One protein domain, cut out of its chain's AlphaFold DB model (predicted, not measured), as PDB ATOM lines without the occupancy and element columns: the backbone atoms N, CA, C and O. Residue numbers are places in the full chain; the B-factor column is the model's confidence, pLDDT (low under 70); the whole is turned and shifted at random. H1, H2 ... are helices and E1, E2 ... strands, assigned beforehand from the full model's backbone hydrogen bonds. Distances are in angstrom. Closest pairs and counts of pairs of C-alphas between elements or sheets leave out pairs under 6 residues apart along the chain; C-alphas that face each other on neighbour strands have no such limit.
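Overview. This is residues 42 to 110 and 125 to 196 of the 220 residues of the protein "Hypothetical protein" of Rotaria sp. Silwood2 (UniProt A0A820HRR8). A six-stranded sheet, curled like part of a barrel, has the long helix H1 and the short helix H2 over one face, and beyond it a two-stranded arm, the hairpin of E7 and E8, reaches away to a tip at residues 176 to 183 that sticks out. H1 comes near the sheet with its residues 84 to 99, and its later residues run on past the sheet. The printed part has 141 residues, with two named helices and eight named strands in the order E1 E2 E3 H1 E4 H2 E5 E6 E7 E8, of mixed class. The large sheet is mixed, ordered E3 E2 E1 E6 E5 E4. The whole is loose, with a radius of gyration of the C-alphas of 19.2 A and spans of 62 by 43 by 27 A.

Along the chain. Find C-alpha 45 at (-38.847, 26.441, -48.974), where E1, residues 45 to 51, begins. E2, residues 56 to 64, runs 25.8 A, and E3, residues 71 to 79, runs 26.3 A. From C-alpha 84 at (-25.035, 14.991, -43.530), H1, residues 84 to 109, runs 37.9 A. After the cut come E4, residues 127 to 130, H2, residues 143 to 149, E5, residues 152 to 155, and E6, residues 158 to 164. E7 is residues 168 to 173, and E8, residues 187 to 191, ends at C-alpha 191 at (-32.712, 37.354, -36.560).

Arrangement. Begin with E1, E2 and E3, a meander, each strand the antiparallel neighbour of the one before: N 49 and O 58 are 2.9 A apart, N 59 and O 76 2.8 A. E1 and E6 are parallel, with N 46 and O 161 at 2.8 A. E6 and E5 form a hairpin, with N 160 and O 153 at 2.8 A; E5 and E4 are antiparallel, with N 154 and O 128 at 2.8 A. H1 and H2 are on one face of this strongly twisted sheet, two layers, helices on one face. H1 has a height over the sheet of 9.7 A; its closest C-alphas to E3 are Thr 87 and Arg 78, 7.1 A. H1, with residues 84 to 87 alone, and H2 only just touch, with 3 pairs of C-alphas within 8 A, the closest Leu 84 and Asn 143 at 5.0 A. In H1 and H2 every O i to N i+4 pair is within hydrogen-bond range. The hairpin E7 and E8, with N 170 and O 189 at 2.9 A, is apart from H1 and H2.

Size, cuts and confidence. The C-alphas farthest apart, Lys 110 and Asn 181, are 64.7 A apart. Residues 111 to 124 are not printed, and C-alphas 110 and 125 are 25.2 A apart across the cut. The links E4 to H2 and E7 to E8 are long. The pLDDT is under 70 at residue 42 and residues 106 to 110.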
ATOM      1  N   ASN A  42     -44.580  30.167 -48.029       59.28
ATOM      2  CA  ASN A  42     -43.689  29.504 -48.989       59.28
ATOM      3  C   ASN A  42     -43.805  27.973 -48.945       59.28
ATOM      4  O   ASN A  42     -43.171  27.282 -48.152       59.28
ATOM      5  N   ASN A  43     -44.605  27.419 -49.864       71.38
ATOM      6  CA  ASN A  43     -44.912  25.981 -49.938       71.38
ATOM      7  C   ASN A  43     -43.721  25.092 -50.361       71.38
ATOM      8  O   ASN A  43     -43.833  23.864 -50.334       71.38
ATOM      9  N   ARG A  44     -42.610  25.686 -50.809       88.38
ATOM     10  CA  ARG A  44     -41.451  24.993 -51.396       88.38
ATOM     11  C   ARG A  44     -40.120  25.538 -50.874       88.38
ATOM     12  O   ARG A  44     -39.131  25.500 -51.595       88.38
ATOM     13  N   THR A  45     -40.088  26.003 -49.628       91.50
ATOM     14  CA  THR A  45     -38.847  26.441 -48.974       91.50
ATOM     15  C   THR A  45     -38.506  25.523 -47.803       91.50
ATOM     16  O   THR A  45     -39.384  25.107 -47.040       91.50
ATOM     17  N   CYS A  46     -37.230  25.178 -47.681       94.12
ATOM     18  CA  CYS A  46     -36.633  24.565 -46.507       94.12
ATOM     19  C   CYS A  46     -35.755  25.616 -45.833       94.12
ATOM     20  O   CYS A  46     -34.747  26.038 -46.389       94.12
ATOM     21  N   PHE A  47     -36.127  26.021 -44.631       92.56
ATOM     22  CA  PHE A  47     -35.345  26.964 -43.850       92.56
ATOM     23  C   PHE A  47     -34.324  26.217 -43.002       92.56
ATOM     24  O   PHE A  47     -34.641  25.180 -42.410       92.56
ATOM     25  N   VAL A  48     -33.112  26.750 -42.923       94.31
ATOM     26  CA  VAL A  48     -32.055  26.247 -42.047       94.31
ATOM     27  C   VAL A  48     -31.564  27.401 -41.194       94.31
ATOM     28  O   VAL A  48     -31.255  28.459 -41.724       94.31
ATOM     29  N   PHE A  49     -31.501  27.205 -39.882       91.75
ATOM     30  CA  PHE A  49     -31.053  28.236 -38.951       91.75
ATOM     31  C   PHE A  49     -29.976  27.704 -38.030       91.75
ATOM     32  O   PHE A  49     -30.141  26.616 -37.475       91.75
ATOM     33  N   ASP A  50     -28.954  28.501 -37.764       91.56
ATOM     34  CA  ASP A  50     -28.061  28.229 -36.646       91.56
ATOM     35  C   ASP A  50     -28.820  28.354 -35.314       91.56
ATOM     36  O   ASP A  50     -29.781  29.121 -35.154       91.56
ATOM     37  N   LYS A  51     -28.430  27.530 -34.346       88.50
ATOM     38  CA  LYS A  51     -28.946  27.516 -32.976       88.50
ATOM     39  C   LYS A  51     -27.822  27.185 -32.004       88.50
ATOM     40  O   LYS A  51     -26.805  26.613 -32.393       88.50
ATOM     41  N   ASP A  52     -28.047  27.533 -30.739       85.12
ATOM     42  CA  ASP A  52     -27.149  27.234 -29.621       85.12
ATOM     43  C   ASP A  52     -25.701  27.667 -29.921       85.12
ATOM     44  O   ASP A  52     -24.809  26.824 -30.003       85.12
ATOM     45  N   GLU A  53     -25.484  28.964 -30.175       85.00
ATOM     46  CA  GLU A  53     -24.154  29.525 -30.499       85.00
ATOM     47  C   GLU A  53     -23.484  28.841 -31.709       85.00
ATOM     48  O   GLU A  53     -22.280  28.602 -31.741       85.00
ATOM     49  N   SER A  54     -24.293  28.487 -32.714       85.62
ATOM     50  CA  SER A  54     -23.858  27.799 -33.938       85.62
ATOM     51  C   SER A  54     -23.246  26.410 -33.704       85.62
ATOM     52  O   SER A  54     -22.481  25.924 -34.536       85.62
ATOM     53  N   THR A  55     -23.613  25.737 -32.608       93.38
ATOM     54  CA  THR A  55     -23.299  24.311 -32.376       93.38
ATOM     55  C   THR A  55     -24.358  23.376 -32.960       93.38
ATOM     56  O   THR A  55     -24.126  22.177 -33.149       93.38
ATOM     57  N   LYS A  56     -25.546  23.903 -33.269       95.25
ATOM     58  CA  LYS A  56     -26.636  23.146 -33.882       95.25
ATOM     59  C   LYS A  56     -27.244  23.900 -35.048       95.25
ATOM     60  O   LYS A  56     -27.220  25.124 -35.094       95.25
ATOM     61  N   ILE A  57     -27.864  23.143 -35.941       95.12
ATOM     62  CA  ILE A  57     -28.728  23.673 -36.990       95.12
ATOM     63  C   ILE A  57     -30.154  23.164 -36.818       95.12
ATOM     64  O   ILE A  57     -30.402  22.000 -36.490       95.12
ATOM     65  N   LEU A  58     -31.100  24.059 -37.056       94.50
ATOM     66  CA  LEU A  58     -32.526  23.805 -37.099       94.50
ATOM     67  C   LEU A  58     -32.984  23.804 -38.556       94.50
ATOM     68  O   LEU A  58     -33.051  24.852 -39.185       94.50
ATOM     69  N   ILE A  59     -33.342  22.631 -39.067       95.25
ATOM     70  CA  ILE A  59     -33.852  22.430 -40.424       95.25
ATOM     71  C   ILE A  59     -35.371  22.323 -40.355       95.25
ATOM     72  O   ILE A  59     -35.913  21.499 -39.610       95.25
ATOM     73  N   GLN A  60     -36.066  23.145 -41.129       93.19
ATOM     74  CA  GLN A  60     -37.509  23.304 -41.069       93.19
ATOM     75  C   GLN A  60     -38.137  23.361 -42.457       93.19
ATOM     76  O   GLN A  60     -37.742  24.153 -43.303       93.19
ATOM     77  N   MET A  61     -39.166  22.545 -42.679       92.88
ATOM     78  CA  MET A  61     -39.857  22.496 -43.967       92.88
ATOM     79  C   MET A  61     -41.290  21.985 -43.840       92.88
ATOM     80  O   MET A  61     -41.643  21.299 -42.879       92.88
ATOM     81  N   VAL A  62     -42.103  22.247 -44.862       92.25
ATOM     82  CA  VAL A  62     -43.437  21.656 -45.013       92.25
ATOM     83  C   VAL A  62     -43.420  20.667 -46.173       92.25
ATOM     84  O   VAL A  62     -43.232  21.032 -47.327       92.25
ATOM     85  N   TYR A  63     -43.639  19.392 -45.871       91.94
ATOM     86  CA  TYR A  63     -43.744  18.338 -46.872       91.94
ATOM     87  C   TYR A  63     -45.205  18.073 -47.224       91.94
ATOM     88  O   TYR A  63     -46.049  17.878 -46.342       91.94
ATOM     89  N   GLU A  64     -45.507  18.032 -48.516       91.25
ATOM     90  CA  GLU A  64     -46.820  17.641 -49.015       91.25
ATOM     91  C   GLU A  64     -46.803  16.153 -49.353       91.25
ATOM     92  O   GLU A  64     -45.970  15.682 -50.121       91.25
ATOM     93  N   ILE A  65     -47.723  15.387 -48.779       88.81
ATOM     94  CA  ILE A  65     -47.798  13.948 -49.025       88.81
ATOM     95  C   ILE A  65     -48.451  13.716 -50.395       88.81
ATOM     96  O   ILE A  65     -49.639  14.025 -50.533       88.81
ATOM     97  N   PRO A  66     -47.753  13.119 -51.387       86.06
ATOM     98  CA  PRO A  66     -48.255  13.036 -52.762       86.06
ATOM     99  C   PRO A  66     -49.625  12.361 -52.892       86.06
ATOM    100  O   PRO A  66     -50.471  12.809 -53.659       86.06
ATOM    101  N   SER A  67     -49.877  11.320 -52.093       82.94
ATOM    102  CA  SER A  67     -51.107  10.524 -52.161       82.94
ATOM    103  C   SER A  67     -52.342  11.200 -51.565       82.94
ATOM    104  O   SER A  67     -53.460  10.821 -51.898       82.94
ATOM    105  N   THR A  68     -52.169  12.162 -50.654       85.88
ATOM    106  CA  THR A  68     -53.290  12.765 -49.905       85.88
ATOM    107  C   THR A  68     -53.348  14.280 -50.002       85.88
ATOM    108  O   THR A  68     -54.307  14.867 -49.511       85.88
ATOM    109  N   ARG A  69     -52.314  14.921 -50.564       86.00
ATOM    110  CA  ARG A  69     -52.122  16.381 -50.579       86.00
ATOM    111  C   ARG A  69     -52.102  17.027 -49.188       86.00
ATOM    112  O   ARG A  69     -52.064  18.248 -49.064       86.00
ATOM    113  N   LYS A  70     -52.079  16.224 -48.117       87.75
ATOM    114  CA  LYS A  70     -51.955  16.724 -46.749       87.75
ATOM    115  C   LYS A  70     -50.548  17.241 -46.517       87.75
ATOM    116  O   LYS A  70     -49.562  16.606 -46.893       87.75
ATOM    117  N   ARG A  71     -50.476  18.377 -45.834       88.50
ATOM    118  CA  ARG A  71     -49.230  19.056 -45.499       88.50
ATOM    119  C   ARG A  71     -48.784  18.674 -44.096       88.50
ATOM    120  O   ARG A  71     -49.588  18.632 -43.162       88.50
ATOM    121  N   ARG A  72     -47.499  18.369 -43.950       89.75
ATOM    122  CA  ARG A  72     -46.861  18.019 -42.680       89.75
ATOM    123  C   ARG A  72     -45.615  18.869 -42.500       89.75
ATOM    124  O   ARG A  72     -44.730  18.857 -43.346       89.75
ATOM    125  N   GLN A  73     -45.553  19.581 -41.385       91.00
ATOM    126  CA  GLN A  73     -44.355  20.304 -40.990       91.00
ATOM    127  C   GLN A  73     -43.336  19.333 -40.390       91.00
ATOM    128  O   GLN A  73     -43.680  18.495 -39.551       91.00
ATOM    129  N   PHE A  74     -42.086  19.468 -40.810       92.69
ATOM    130  CA  PHE A  74     -40.932  18.769 -40.270       92.69
ATOM    131  C   PHE A  74     -39.957  19.781 -39.677       92.69
ATOM    132  O   PHE A  74     -39.740  20.855 -40.234       92.69
ATOM    133  N   SER A  75     -39.392  19.425 -38.527       93.50
ATOM    134  CA  SER A  75     -38.393  20.213 -37.816       93.50
ATOM    135  C   SER A  75     -37.336  19.256 -37.278       93.50
ATOM    136  O   SER A  75     -37.674  18.289 -36.590       93.50
ATOM    137  N   LEU A  76     -36.071  19.492 -37.612       95.38
ATOM    138  CA  LEU A  76     -34.936  18.692 -37.166       95.38
ATOM    139  C   LEU A  76     -33.901  19.620 -36.539       95.38
ATOM    140  O   LEU A  76     -33.444  20.546 -37.192       95.38
ATOM    141  N   LEU A  77     -33.528  19.352 -35.289       96.19
ATOM    142  CA  LEU A  77     -32.403  20.003 -34.624       96.19
ATOM    143  C   LEU A  77     -31.226  19.020 -34.617       96.19
ATOM    144  O   LEU A  77     -31.335  17.950 -34.005       96.19
ATOM    145  N   ARG A  78     -30.147  19.339 -35.333       97.06
ATOM    146  CA  ARG A  78     -28.964  18.473 -35.502       97.06
ATOM    147  C   ARG A  78     -27.688  19.209 -35.117       97.06
ATOM    148  O   ARG A  78     -27.673  20.435 -35.108       97.06
ATOM    149  N   SER A  79     -26.643  18.455 -34.790       97.31
ATOM    150  CA  SER A  79     -25.319  19.033 -34.543       97.31
ATOM    151  C   SER A  79     -24.707  19.522 -35.857       97.31
ATOM    152  O   SER A  79     -24.915  18.898 -36.902       97.31
ATOM    153  N   VAL A  80     -23.949  20.617 -35.806       97.00
ATOM    154  CA  VAL A  80     -23.203  21.142 -36.962       97.00
ATOM    155  C   VAL A  80     -22.087  20.207 -37.427       97.00
ATOM    156  O   VAL A  80     -21.829  20.143 -38.628       97.00
ATOM    157  N   ASP A  81     -21.487  19.455 -36.501       97.25
ATOM    158  CA  ASP A  81     -20.344  18.560 -36.750       97.25
ATOM    159  C   ASP A  81     -20.763  17.143 -37.160       97.25
ATOM    160  O   ASP A  81     -19.946  16.314 -37.552       97.25
ATOM    161  N   GLU A  82     -22.054  16.843 -37.062       96.50
ATOM    162  CA  GLU A  82     -22.601  15.571 -37.511       96.50
ATOM    163  C   GLU A  82     -22.565  15.473 -39.042       96.50
ATOM    164  O   GLU A  82     -22.833  16.449 -39.745       96.50
ATOM    165  N   SER A  83     -22.285  14.277 -39.562       97.56
ATOM    166  CA  SER A  83     -22.320  13.992 -40.999       97.56
ATOM    167  C   SER A  83     -23.718  14.190 -41.593       97.56
ATOM    168  O   SER A  83     -24.712  13.726 -41.019       97.56
ATOM    169  N   LEU A  84     -23.793  14.757 -42.796       97.62
ATOM    170  CA  LEU A  84     -25.035  14.991 -43.530       97.62
ATOM    171  C   LEU A  84     -25.872  13.709 -43.707       97.62
ATOM    172  O   LEU A  84     -27.098  13.748 -43.566       97.62
ATOM    173  N   SER A  85     -25.229  12.566 -43.951       97.38
ATOM    174  CA  SER A  85     -25.880  11.254 -44.104       97.38
ATOM    175  C   SER A  85     -26.822  10.908 -42.942       97.38
ATOM    176  O   SER A  85     -27.932  10.408 -43.148       97.38
ATOM    177  N   GLN A  86     -26.435  11.225 -41.705       97.44
ATOM    178  CA  GLN A  86     -27.246  10.960 -40.515       97.44
ATOM    179  C   GLN A  86     -28.503  11.839 -40.488       97.44
ATOM    180  O   GLN A  86     -29.608  11.340 -40.238       97.44
ATOM    181  N   THR A  87     -28.366  13.121 -40.835       97.38
ATOM    182  CA  THR A  87     -29.490  14.051 -41.001       97.38
ATOM    183  C   THR A  87     -30.445  13.580 -42.093       97.38
ATOM    184  O   THR A  87     -31.658  13.526 -41.868       97.38
ATOM    185  N   ILE A  88     -29.915  13.176 -43.250       96.88
ATOM    186  CA  ILE A  88     -30.691  12.650 -44.380       96.88
ATOM    187  C   ILE A  88     -31.479  11.407 -43.961       96.88
ATOM    188  O   ILE A  88     -32.687  11.329 -44.193       96.88
ATOM    189  N   ASN A  89     -30.833  10.453 -43.294       96.62
ATOM    190  CA  ASN A  89     -31.482   9.230 -42.823       96.62
ATOM    191  C   ASN A  89     -32.591   9.530 -41.811       96.62
ATOM    192  O   ASN A  89     -33.669   8.928 -41.854       96.62
ATOM    193  N   ARG A  90     -32.377  10.513 -40.932       96.31
ATOM    194  CA  ARG A  90     -33.400  10.964 -39.987       96.31
ATOM    195  C   ARG A  90     -34.588  11.602 -40.700       96.31
ATOM    196  O   ARG A  90     -35.730  11.334 -40.325       96.31
ATOM    197  N   LEU A  91     -34.336  12.418 -41.722       95.94
ATOM    198  CA  LEU A  91     -35.380  13.039 -42.531       95.94
ATOM    199  C   LEU A  91     -36.194  11.980 -43.285       95.94
ATOM    200  O   LEU A  91     -37.420  11.982 -43.168       95.94
ATOM    201  N   LYS A  92     -35.531  11.021 -43.948       95.81
ATOM    202  CA  LYS A  92     -36.176   9.855 -44.583       95.81
ATOM    203  C   LYS A  92     -37.091   9.138 -43.588       95.81
ATOM    204  O   LYS A  92     -38.298   9.071 -43.803       95.81
ATOM    205  N   ALA A  93     -36.562   8.725 -42.436       94.88
ATOM    206  CA  ALA A  93     -37.332   8.023 -41.408       94.88
ATOM    207  C   ALA A  93     -38.521   8.840 -40.860       94.88
ATOM    208  O   ALA A  93     -39.573   8.287 -40.524       94.88
ATOM    209  N   ASN A  94     -38.389  10.164 -40.739       94.62
ATOM    210  CA  ASN A  94     -39.487  11.039 -40.323       94.62
ATOM    211  C   ASN A  94     -40.621  11.051 -41.355       94.62
ATOM    212  O   ASN A  94     -41.793  10.921 -40.982       94.62
ATOM    213  N   ILE A  95     -40.279  11.169 -42.637       93.81
ATOM    214  CA  ILE A  95     -41.253  11.202 -43.727       93.81
ATOM    215  C   ILE A  95     -41.905   9.830 -43.896       93.81
ATOM    216  O   ILE A  95     -43.131   9.755 -43.971       93.81
ATOM    217  N   GLU A  96     -41.143   8.735 -43.842       92.94
ATOM    218  CA  GLU A  96     -41.694   7.374 -43.901       92.94
ATOM    219  C   GLU A  96     -42.728   7.138 -42.799       92.94
ATOM    220  O   GLU A  96     -43.830   6.648 -43.058       92.94
ATOM    221  N   ARG A  97     -42.421   7.549 -41.561       91.75
ATOM    222  CA  ARG A  97     -43.366   7.454 -40.440       91.75
ATOM    223  C   ARG A  97     -44.642   8.256 -40.694       91.75
ATOM    224  O   ARG A  97     -45.730   7.775 -40.365       91.75
ATOM    225  N   ALA A  98     -44.533   9.442 -41.290       89.94
ATOM    226  CA  ALA A  98     -45.695  10.248 -41.653       89.94
ATOM    227  C   ALA A  98     -46.545   9.574 -42.744       89.94
ATOM    228  O   ALA A  98     -47.764   9.484 -42.588       89.94
ATOM    229  N   LEU A  99     -45.917   9.023 -43.789       89.25
ATOM    230  CA  LEU A  99     -46.601   8.282 -44.856       89.25
ATOM    231  C   LEU A  99     -47.332   7.047 -44.314       89.25
ATOM    232  O   LEU A  99     -48.501   6.820 -44.632       89.25
ATOM    233  N   ILE A 100     -46.687   6.273 -43.435       88.00
ATOM    234  CA  ILE A 100     -47.302   5.103 -42.789       88.00
ATOM    235  C   ILE A 100     -48.525   5.520 -41.965       88.00
ATOM    236  O   ILE A 100     -49.551   4.834 -41.998       88.00
ATOM    237  N   LYS A 101     -48.439   6.633 -41.226       86.56
ATOM    238  CA  LYS A 101     -49.545   7.135 -40.401       86.56
ATOM    239  C   LYS A 101     -50.746   7.545 -41.256       86.56
ATOM    240  O   LYS A 101     -51.859   7.134 -40.929       86.56
ATOM    241  N   GLU A 102     -50.528   8.260 -42.359       83.38
ATOM    242  CA  GLU A 102     -51.608   8.634 -43.286       83.38
ATOM    243  C   GLU A 102     -52.240   7.418 -43.974       83.38
ATOM    244  O   GLU A 102     -53.464   7.298 -44.061       83.38
ATOM    245  N   ASN A 103     -51.422   6.458 -44.406       79.25
ATOM    246  CA  ASN A 103     -51.924   5.236 -45.028       79.25
ATOM    247  C   ASN A 103     -52.772   4.410 -44.046       79.25
ATOM    248  O   ASN A 103     -53.804   3.856 -44.432       79.25
ATOM    249  N   LYS A 104     -52.390   4.358 -42.761       78.12
ATOM    250  CA  LYS A 104     -53.184   3.705 -41.708       78.12
ATOM    251  C   LYS A 104     -54.496   4.438 -41.427       78.12
ATOM    252  O   LYS A 104     -55.517   3.767 -41.274       78.12
ATOM    253  N   SER A 105     -54.508   5.773 -41.378       70.94
ATOM    254  CA  SER A 105     -55.760   6.525 -41.203       70.94
ATOM    255  C   SER A 105     -56.711   6.324 -42.381       70.94
ATOM    256  O   SER A 105     -57.898   6.105 -42.166       70.94
ATOM    257  N   ASN A 106     -56.193   6.275 -43.609       64.06
ATOM    258  CA  ASN A 106     -57.015   6.056 -44.800       64.06
ATOM    259  C   ASN A 106     -57.570   4.625 -44.871       64.06
ATOM    260  O   ASN A 106     -58.718   4.435 -45.261       64.06
ATOM    261  N   LYS A 107     -56.804   3.613 -44.436       63.06
ATOM    262  CA  LYS A 107     -57.304   2.231 -44.321       63.06
ATOM    263  C   LYS A 107     -58.370   2.070 -43.233       63.06
ATOM    264  O   LYS A 107     -59.254   1.239 -43.392       63.06
ATOM    265  N   ARG A 108     -58.316   2.849 -42.144       60.25
ATOM    266  CA  ARG A 108     -59.391   2.876 -41.132       60.25
ATOM    267  C   ARG A 108     -60.669   3.522 -41.672       60.25
ATOM    268  O   ARG A 108     -61.741   3.026 -41.364       60.25
ATOM    269  N   LEU A 109     -60.545   4.551 -42.512       57.69
ATOM    270  CA  LEU A 109     -61.684   5.183 -43.191       57.69
ATOM    271  C   LEU A 109     -62.305   4.278 -44.270       57.69
ATOM    272  O   LEU A 109     -63.515   4.285 -44.441       57.69
ATOM    273  N   LYS A 110     -61.498   3.461 -44.958       55.06
ATOM    274  CA  LYS A 110     -61.967   2.517 -45.991       55.06
ATOM    275  C   LYS A 110     -62.388   1.142 -45.465       55.06
ATOM    276  O   LYS A 110     -62.777   0.289 -46.250       55.06
ATOM    277  N   ILE A 125     -37.733   6.329 -49.849       91.25
ATOM    278  CA  ILE A 125     -37.679   7.791 -49.903       91.25
ATOM    279  C   ILE A 125     -36.296   8.239 -50.372       91.25
ATOM    280  O   ILE A 125     -35.281   7.970 -49.724       91.25
ATOM    281  N   ILE A 126     -36.270   8.979 -51.477       93.69
ATOM    282  CA  ILE A 126     -35.059   9.588 -52.018       93.69
ATOM    283  C   ILE A 126     -34.950  10.998 -51.445       93.69
ATOM    284  O   ILE A 126     -35.879  11.790 -51.566       93.69
ATOM    285  N   VAL A 127     -33.814  11.313 -50.830       96.25
ATOM    286  CA  VAL A 127     -33.481  12.658 -50.345       96.25
ATOM    287  C   VAL A 127     -32.103  13.003 -50.885       96.25
ATOM    288  O   VAL A 127     -31.199  12.182 -50.751       96.25
ATOM    289  N   LYS A 128     -31.960  14.171 -51.512       96.38
ATOM    290  CA  LYS A 128     -30.704  14.663 -52.096       96.38
ATOM    291  C   LYS A 128     -30.570  16.163 -51.853       96.38
ATOM    292  O   LYS A 128     -31.571  16.872 -51.911       96.38
ATOM    293  N   LEU A 129     -29.352  16.635 -51.608       97.50
ATOM    294  CA  LEU A 129     -29.028  18.059 -51.542       97.50
ATOM    295  C   LEU A 129     -28.173  18.423 -52.755       97.50
ATOM    296  O   LEU A 129     -27.282  17.656 -53.130       97.50
ATOM    297  N   THR A 130     -28.434  19.582 -53.353       97.44
ATOM    298  CA  THR A 130     -27.617  20.113 -54.446       97.44
ATOM    299  C   THR A 130     -27.179  21.544 -54.185       97.44
ATOM    300  O   THR A 130     -27.914  22.346 -53.599       97.44
ATOM    301  N   ASP A 131     -25.981  21.867 -54.661       96.00
ATOM    302  CA  ASP A 131     -25.436  23.220 -54.644       96.00
ATOM    303  C   ASP A 131     -26.081  24.118 -55.723       96.00
ATOM    304  O   ASP A 131     -26.964  23.706 -56.485       96.00
ATOM    305  N   LYS A 132     -25.611  25.366 -55.808       92.25
ATOM    306  CA  LYS A 132     -26.026  26.353 -56.822       92.25
ATOM    307  C   LYS A 132     -25.765  25.932 -58.276       92.25
ATOM    308  O   LYS A 132     -26.385  26.477 -59.182       92.25
ATOM    309  N   ASN A 133     -24.860  24.980 -58.499       94.44
ATOM    310  CA  ASN A 133     -24.509  24.442 -59.812       94.44
ATOM    311  C   ASN A 133     -25.239  23.116 -60.103       94.44
ATOM    312  O   ASN A 133     -24.887  22.424 -61.057       94.44
ATOM    313  N   ASN A 134     -26.236  22.745 -59.289       92.88
ATOM    314  CA  ASN A 134     -26.942  21.461 -59.330       92.88
ATOM    315  C   ASN A 134     -26.041  20.231 -59.104       92.88
ATOM    316  O   ASN A 134     -26.422  19.109 -59.449       92.88
ATOM    317  N   LYS A 135     -24.860  20.404 -58.505       96.38
ATOM    318  CA  LYS A 135     -23.988  19.298 -58.107       96.38
ATOM    319  C   LYS A 135     -24.479  18.715 -56.786       96.38
ATOM    320  O   LYS A 135     -24.856  19.452 -55.879       96.38
ATOM    321  N   LEU A 136     -24.469  17.387 -56.678       97.12
ATOM    322  CA  LEU A 136     -24.794  16.698 -55.430       97.12
ATOM    323  C   LEU A 136     -23.756  17.017 -54.352       97.12
ATOM    324  O   LEU A 136     -22.553  16.935 -54.608       97.12
ATOM    325  N   ILE A 137     -24.248  17.356 -53.163       96.88
ATOM    326  CA  ILE A 137     -23.431  17.542 -51.961       96.88
ATOM    327  C   ILE A 137     -23.072  16.166 -51.395       96.88
ATOM    328  O   ILE A 137     -23.926  15.274 -51.365       96.88
ATOM    329  N   ASP A 138     -21.820  15.983 -50.973       96.25
ATOM    330  CA  ASP A 138     -21.352  14.716 -50.407       96.25
ATOM    331  C   ASP A 138     -22.008  14.460 -49.038       96.25
ATOM    332  O   ASP A 138     -22.002  15.304 -48.144       96.25
ATOM    333  N   GLU A 139     -22.580  13.267 -48.858       95.25
ATOM    334  CA  GLU A 139     -23.242  12.875 -47.610       95.25
ATOM    335  C   GLU A 139     -22.261  12.687 -46.436       95.25
ATOM    336  O   GLU A 139     -22.693  12.612 -45.281       95.25
ATOM    337  N   ASN A 140     -20.955  12.626 -46.712       95.94
ATOM    338  CA  ASN A 140     -19.909  12.569 -45.691       95.94
ATOM    339  C   ASN A 140     -19.494  13.950 -45.162       95.94
ATOM    340  O   ASN A 140     -18.815  14.018 -44.137       95.94
ATOM    341  N   GLU A 141     -19.905  15.040 -45.816       96.75
ATOM    342  CA  GLU A 141     -19.669  16.391 -45.307       96.75
ATOM    343  C   GLU A 141     -20.391  16.617 -43.974       96.75
ATOM    344  O   GLU A 141     -21.400  15.980 -43.655       96.75
ATOM    345  N   THR A 142     -19.886  17.563 -43.183       97.69
ATOM    346  CA  THR A 142     -20.584  17.999 -41.974       97.69
ATOM    347  C   THR A 142     -21.841  18.775 -42.342       97.69
ATOM    348  O   THR A 142     -21.898  19.471 -43.359       97.69
ATOM    349  N   ASN A 143     -22.852  18.708 -41.478       97.06
ATOM    350  CA  ASN A 143     -24.080  19.480 -41.618       97.06
ATOM    351  C   ASN A 143     -23.794  20.971 -41.859       97.06
ATOM    352  O   ASN A 143     -24.427  21.579 -42.717       97.06
ATOM    353  N   LYS A 144     -22.823  21.559 -41.153       95.19
ATOM    354  CA  LYS A 144     -22.456  22.968 -41.351       95.19
ATOM    355  C   LYS A 144     -22.109  23.280 -42.805       95.19
ATOM    356  O   LYS A 144     -22.712  24.162 -43.402       95.19
ATOM    357  N   GLN A 145     -21.154  22.544 -43.370       95.75
ATOM    358  CA  GLN A 145     -20.676  22.786 -44.732       95.75
ATOM    359  C   GLN A 145     -21.761  22.472 -45.762       95.75
ATOM    360  O   GLN A 145     -22.029  23.282 -46.649       95.75
ATOM    361  N   ALA A 146     -22.446  21.345 -45.580       96.81
ATOM    362  CA  ALA A 146     -23.490  20.906 -46.488       96.81
ATOM    363  C   ALA A 146     -24.633  21.921 -46.595       96.81
ATOM    364  O   ALA A 146     -25.034  22.282 -47.697       96.81
ATOM    365  N   TRP A 147     -25.169  22.397 -45.467       96.06
ATOM    366  CA  TRP A 147     -26.353  23.258 -45.477       96.06
ATOM    367  C   TRP A 147     -26.056  24.717 -45.828       96.06
ATOM    368  O   TRP A 147     -26.935  25.364 -46.387       96.06
ATOM    369  N   ILE A 148     -24.839  25.212 -45.577       93.56
ATOM    370  CA  ILE A 148     -24.402  26.542 -46.040       93.56
ATOM    371  C   ILE A 148     -24.314  26.583 -47.571       93.56
ATOM    372  O   ILE A 148     -24.712  27.564 -48.193       93.56
ATOM    373  N   ASN A 149     -23.804  25.514 -48.188       93.81
ATOM    374  CA  ASN A 149     -23.595  25.448 -49.638       93.81
ATOM    375  C   ASN A 149     -24.826  24.943 -50.411       93.81
ATOM    376  O   ASN A 149     -24.847  24.980 -51.646       93.81
ATOM    377  N   CYS A 150     -25.843  24.449 -49.702       95.81
ATOM    378  CA  CYS A 150     -27.041  23.878 -50.295       95.81
ATOM    379  C   CYS A 150     -27.973  24.960 -50.834       95.81
ATOM    380  O   CYS A 150     -28.390  25.860 -50.113       95.81
ATOM    381  N   GLN A 151     -28.366  24.806 -52.097       95.75
ATOM    382  CA  GLN A 151     -29.366  25.654 -52.740       95.75
ATOM    383  C   GLN A 151     -30.730  24.965 -52.803       95.75
ATOM    384  O   GLN A 151     -31.774  25.625 -52.739       95.75
ATOM    385  N   THR A 152     -30.727  23.640 -52.983       97.19
ATOM    386  CA  THR A 152     -31.941  22.857 -53.219       97.19
ATOM    387  C   THR A 152     -31.915  21.542 -52.450       97.19
ATOM    388  O   THR A 152     -30.965  20.765 -52.527       97.19
ATOM    389  N   LEU A 153     -33.016  21.262 -51.758       97.12
ATOM    390  CA  LEU A 153     -33.322  19.979 -51.143       97.12
ATOM    391  C   LEU A 153     -34.366  19.263 -52.002       97.12
ATOM    392  O   LEU A 153     -35.488  19.737 -52.166       97.12
ATOM    393  N   LEU A 154     -34.020  18.092 -52.524       96.19
ATOM    394  CA  LEU A 154     -34.922  17.236 -53.281       96.19
ATOM    395  C   LEU A 154     -35.404  16.088 -52.397       96.19
ATOM    396  O   LEU A 154     -34.595  15.329 -51.864       96.19
ATOM    397  N   ILE A 155     -36.720  15.925 -52.284       95.25
ATOM    398  CA  ILE A 155     -37.356  14.782 -51.627       95.25
ATOM    399  C   ILE A 155     -38.301  14.114 -52.620       95.25
ATOM    400  O   ILE A 155     -39.344  14.665 -52.970       95.25
ATOM    401  N   ASN A 156     -37.965  12.908 -53.070       91.62
ATOM    402  CA  ASN A 156     -38.629  12.231 -54.183       91.62
ATOM    403  C   ASN A 156     -38.688  13.154 -55.420       91.62
ATOM    404  O   ASN A 156     -37.653  13.516 -55.967       91.62
ATOM    405  N   GLN A 157     -39.889  13.558 -55.842       90.38
ATOM    406  CA  GLN A 157     -40.132  14.456 -56.984       90.38
ATOM    407  C   GLN A 157     -40.397  15.909 -56.546       90.38
ATOM    408  O   GLN A 157     -40.853  16.735 -57.330       90.38
ATOM    409  N   GLN A 158     -40.177  16.222 -55.267       93.31
ATOM    410  CA  GLN A 158     -40.482  17.516 -54.670       93.31
ATOM    411  C   GLN A 158     -39.197  18.288 -54.393       93.31
ATOM    412  O   GLN A 158     -38.384  17.863 -53.576       93.31
ATOM    413  N   SER A 159     -39.043  19.425 -55.068       94.81
ATOM    414  CA  SER A 159     -37.913  20.337 -54.894       94.81
ATOM    415  C   SER A 159     -38.245  21.426 -53.876       94.81
ATOM    416  O   SER A 159     -39.357  21.962 -53.879       94.81
ATOM    417  N   TYR A 160     -37.290  21.731 -53.004       95.56
ATOM    418  CA  TYR A 160     -37.370  22.775 -51.994       95.56
ATOM    419  C   TYR A 160     -36.175  23.706 -52.143       95.56
ATOM    420  O   TYR A 160     -35.036  23.246 -52.079       95.56
ATOM    421  N   HIS A 161     -36.426  25.002 -52.287       95.06
ATOM    422  CA  HIS A 161     -35.373  26.002 -52.172       95.06
ATOM    423  C   HIS A 161     -34.878  26.038 -50.725       95.06
ATOM    424  O   HIS A 161     -35.690  26.091 -49.800       95.06
ATOM    425  N   VAL A 162     -33.568  25.952 -50.523       95.19
ATOM    426  CA  VAL A 162     -32.964  26.040 -49.196       95.19
ATOM    427  C   VAL A 162     -32.593  27.488 -48.916       95.19
ATOM    428  O   VAL A 162     -31.869  28.106 -49.689       95.19
ATOM    429  N   GLU A 163     -33.085  28.009 -47.796       92.75
ATOM    430  CA  GLU A 163     -32.715  29.324 -47.285       92.75
ATOM    431  C   GLU A 163     -31.994  29.151 -45.947       92.75
ATOM    432  O   GLU A 163     -32.595  28.765 -44.939       92.75
ATOM    433  N   TYR A 164     -30.687  29.408 -45.955       92.19
ATOM    434  CA  TYR A 164     -29.843  29.353 -44.768       92.19
ATOM    435  C   TYR A 164     -29.815  30.716 -44.076       92.19
ATOM    436  O   TYR A 164     -29.533  31.722 -44.723       92.19
ATOM    437  N   ASN A 165     -30.100  30.740 -42.772       90.81
ATOM    438  CA  ASN A 165     -30.153  31.939 -41.937       90.81
ATOM    439  C   ASN A 165     -30.939  33.073 -42.620       90.81
ATOM    440  O   ASN A 165     -30.462  34.194 -42.761       90.81
ATOM    441  N   ALA A 166     -32.149  32.756 -43.091       86.69
ATOM    442  CA  ALA A 166     -33.015  33.738 -43.729       86.69
ATOM    443  C   ALA A 166     -33.360  34.874 -42.740       86.69
ATOM    444  O   ALA A 166     -33.770  34.564 -41.615       86.69
ATOM    445  N   PRO A 167     -33.257  36.157 -43.148       84.75
ATOM    446  CA  PRO A 167     -33.651  37.289 -42.318       84.75
ATOM    447  C   PRO A 167     -35.083  37.150 -41.807       84.75
ATOM    448  O   PRO A 167     -36.016  36.940 -42.593       84.75
ATOM    449  N   ALA A 168     -35.264  37.288 -40.494       78.69
ATOM    450  CA  ALA A 168     -36.513  36.944 -39.845       78.69
ATOM    451  C   ALA A 168     -36.935  37.875 -38.715       78.69
ATOM    452  O   ALA A 168     -36.220  38.030 -37.738       78.69
ATOM    453  N   VAL A 169     -38.162  38.408 -38.772       79.06
ATOM    454  CA  VAL A 169     -38.755  39.089 -37.609       79.06
ATOM    455  C   VAL A 169     -39.145  38.048 -36.565       79.06
ATOM    456  O   VAL A 169     -40.119  37.313 -36.749       79.06
ATOM    457  N   ILE A 170     -38.414  38.006 -35.455       80.19
ATOM    458  CA  ILE A 170     -38.693  37.100 -34.332       80.19
ATOM    459  C   ILE A 170     -39.587  37.746 -33.282       80.19
ATOM    460  O   ILE A 170     -40.352  37.061 -32.597       80.19
ATOM    461  N   LYS A 171     -39.559  39.076 -33.182       80.50
ATOM    462  CA  LYS A 171     -40.442  39.812 -32.287       80.50
ATOM    463  C   LYS A 171     -40.833  41.132 -32.901       80.50
ATOM    464  O   LYS A 171     -40.017  41.881 -33.419       80.50
ATOM    465  N   PHE A 172     -42.118  41.410 -32.800       82.12
ATOM    466  CA  PHE A 172     -42.692  42.649 -33.265       82.12
ATOM    467  C   PHE A 172     -43.653  43.166 -32.196       82.12
ATOM    468  O   PHE A 172     -44.560  42.446 -31.767       82.12
ATOM    469  N   ARG A 173     -43.465  44.407 -31.746       81.44
ATOM    470  CA  ARG A 173     -44.330  45.053 -30.762       81.44
ATOM    471  C   ARG A 173     -44.641  46.477 -31.172       81.44
ATOM    472  O   ARG A 173     -43.751  47.299 -31.352       81.44
ATOM    473  N   PHE A 174     -45.930  46.766 -31.229       81.19
ATOM    474  CA  PHE A 174     -46.434  48.116 -31.390       81.19
ATOM    475  C   PHE A 174     -46.824  48.699 -30.021       81.19
ATOM    476  O   PHE A 174     -47.290  47.928 -29.171       81.19
ATOM    477  N   PRO A 175     -46.663  50.011 -29.778       80.50
ATOM    478  CA  PRO A 175     -47.227  50.661 -28.601       80.50
ATOM    479  C   PRO A 175     -48.739  50.425 -28.485       80.50
ATOM    480  O   PRO A 175     -49.468  50.491 -29.471       80.50
ATOM    481  N   ASP A 176     -49.234  50.176 -27.269       79.44
ATOM    482  CA  ASP A 176     -50.670  49.951 -27.028       79.44
ATOM    483  C   ASP A 176     -51.517  51.227 -27.189       79.44
ATOM    484  O   ASP A 176     -52.741  51.153 -27.316       79.44
ATOM    485  N   LYS A 177     -50.879  52.400 -27.138       77.81
ATOM    486  CA  LYS A 177     -51.496  53.714 -27.318       77.81
ATOM    487  C   LYS A 177     -50.595  54.556 -28.207       77.81
ATOM    488  O   LYS A 177     -49.384  54.577 -28.006       77.81
ATOM    489  N   ILE A 178     -51.209  55.254 -29.148       76.06
ATOM    490  CA  ILE A 178     -50.554  56.146 -30.096       76.06
ATOM    491  C   ILE A 178     -51.174  57.518 -29.864       76.06
ATOM    492  O   ILE A 178     -52.386  57.614 -29.677       76.06
ATOM    493  N   LEU A 179     -50.356  58.564 -29.788       75.50
ATOM    494  CA  LEU A 179     -50.843  59.932 -29.643       75.50
ATOM    495  C   LEU A 179     -50.727  60.641 -30.989       75.50
ATOM    496  O   LEU A 179     -49.780  60.414 -31.748       75.50
ATOM    497  N   THR A 180     -51.694  61.499 -31.294       77.31
ATOM    498  CA  THR A 180     -51.608  62.382 -32.458       77.31
ATOM    499  C   THR A 180     -50.415  63.325 -32.307       77.31
ATOM    500  O   THR A 180     -50.061  63.715 -31.196       77.31
ATOM    501  N   ASN A 181     -49.771  63.663 -33.426       77.69
ATOM    502  CA  ASN A 181     -48.605  64.555 -33.479       77.69
ATOM    503  C   ASN A 181     -47.396  64.084 -32.648       77.69
ATOM    504  O   ASN A 181     -46.579  64.895 -32.219       77.69
ATOM    505  N   THR A 182     -47.262  62.772 -32.428       75.06
ATOM    506  CA  THR A 182     -46.088  62.185 -31.767       75.06
ATOM    507  C   THR A 182     -45.431  61.128 -32.643       75.06
ATOM    508  O   THR A 182     -46.101  60.413 -33.394       75.06
ATOM    509  N   ILE A 183     -44.106  61.017 -32.536       78.81
ATOM    510  CA  ILE A 183     -43.359  59.944 -33.192       78.81
ATOM    511  C   ILE A 183     -43.751  58.627 -32.535       78.81
ATOM    512  O   ILE A 183     -43.652  58.461 -31.320       78.81
ATOM    513  N   THR A 184     -44.185  57.679 -33.356       81.50
ATOM    514  CA  THR A 184     -44.539  56.340 -32.899       81.50
ATOM    515  C   THR A 184     -43.420  55.373 -33.238       81.50
ATOM    516  O   THR A 184     -43.077  55.202 -34.403       81.50
ATOM    517  N   THR A 185     -42.869  54.714 -32.223       81.75
ATOM    518  CA  THR A 185     -41.784  53.743 -32.389       81.75
ATOM    519  C   THR A 185     -42.301  52.322 -32.216       81.75
ATOM    520  O   THR A 185     -42.904  52.001 -31.190       81.75
ATOM    521  N   ALA A 186     -42.025  51.452 -33.183       84.38
ATOM    522  CA  ALA A 186     -42.221  50.017 -33.037       84.38
ATOM    523  C   ALA A 186     -40.961  49.355 -32.463       84.38
ATOM    524  O   ALA A 186     -39.843  49.729 -32.806       84.38
ATOM    525  N   PHE A 187     -41.146  48.341 -31.622       84.81
ATOM    526  CA  PHE A 187     -40.074  47.431 -31.238       84.81
ATOM    527  C   PHE A 187     -40.024  46.280 -32.242       84.81
ATOM    528  O   PHE A 187     -41.006  45.543 -32.383       84.81
ATOM    529  N   VAL A 188     -38.886  46.107 -32.906       84.88
ATOM    530  CA  VAL A 188     -38.649  45.018 -33.857       84.88
ATOM    531  C   VAL A 188     -37.361  44.314 -33.472       84.88
ATOM    532  O   VAL A 188     -36.354  44.959 -33.204       84.88
ATOM    533  N   GLU A 189     -37.411  42.993 -33.433       84.19
ATOM    534  CA  GLU A 189     -36.263  42.123 -33.214       84.19
ATOM    535  C   GLU A 189     -36.157  41.211 -34.434       84.19
ATOM    536  O   GLU A 189     -37.129  40.527 -34.791       84.19
ATOM    537  N   ILE A 190     -35.005  41.270 -35.099       82.75
ATOM    538  CA  ILE A 190     -34.731  40.584 -36.358       82.75
ATOM    539  C   ILE A 190     -33.570  39.619 -36.120       82.75
ATOM    540  O   ILE A 190     -32.509  40.034 -35.667       82.75
ATOM    541  N   ASP A 191     -33.776  38.347 -36.440       82.75
ATOM    542  CA  ASP A 191     -32.712  37.354 -36.560       82.75
ATOM    543  C   ASP A 191     -32.160  37.379 -37.989       82.75
ATOM    544  O   ASP A 191     -32.917  37.510 -38.953       82.75
ATOM    545  N   TYR A 192     -30.845  37.202 -38.127       83.88
ATOM    546  CA  TYR A 192     -30.154  37.052 -39.417       83.88
ATOM    547  C   TYR A 192     -30.424  38.170 -40.438       83.88
ATOM    548  O   TYR A 192     -30.392  37.947 -41.646       83.88
ATOM    549  N   GLY A 193     -30.695  39.382 -39.964       85.31
ATOM    550  CA  GLY A 193     -30.921  40.553 -40.797       85.31
ATOM    551  C   GLY A 193     -30.623  41.836 -40.039       85.31
ATOM    552  O   GLY A 193     -30.545  41.832 -38.813       85.31
ATOM    553  N   ASP A 194     -30.476  42.926 -40.786       82.12
ATOM    554  CA  ASP A 194     -30.303  44.262 -40.225       82.12
ATOM    555  C   ASP A 194     -31.580  45.083 -40.408       82.12
ATOM    556  O   ASP A 194     -32.274  44.980 -41.429       82.12
ATOM    557  N   ILE A 195     -31.867  45.935 -39.428       81.81
ATOM    558  CA  ILE A 195     -32.937  46.920 -39.525       81.81
ATOM    559  C   ILE A 195     -32.656  47.930 -40.642       81.81
ATOM    560  O   ILE A 195     -33.594  48.357 -41.310       81.81
ATOM    561  N   GLU A 196     -31.383  48.244 -40.904       87.75
ATOM    562  CA  GLU A 196     -30.966  49.182 -41.956       87.75
ATOM    563  C   GLU A 196     -31.287  48.672 -43.369       87.75
ATOM    564  O   GLU A 196     -31.564  49.460 -44.270       87.75
TER     565      GLU A 196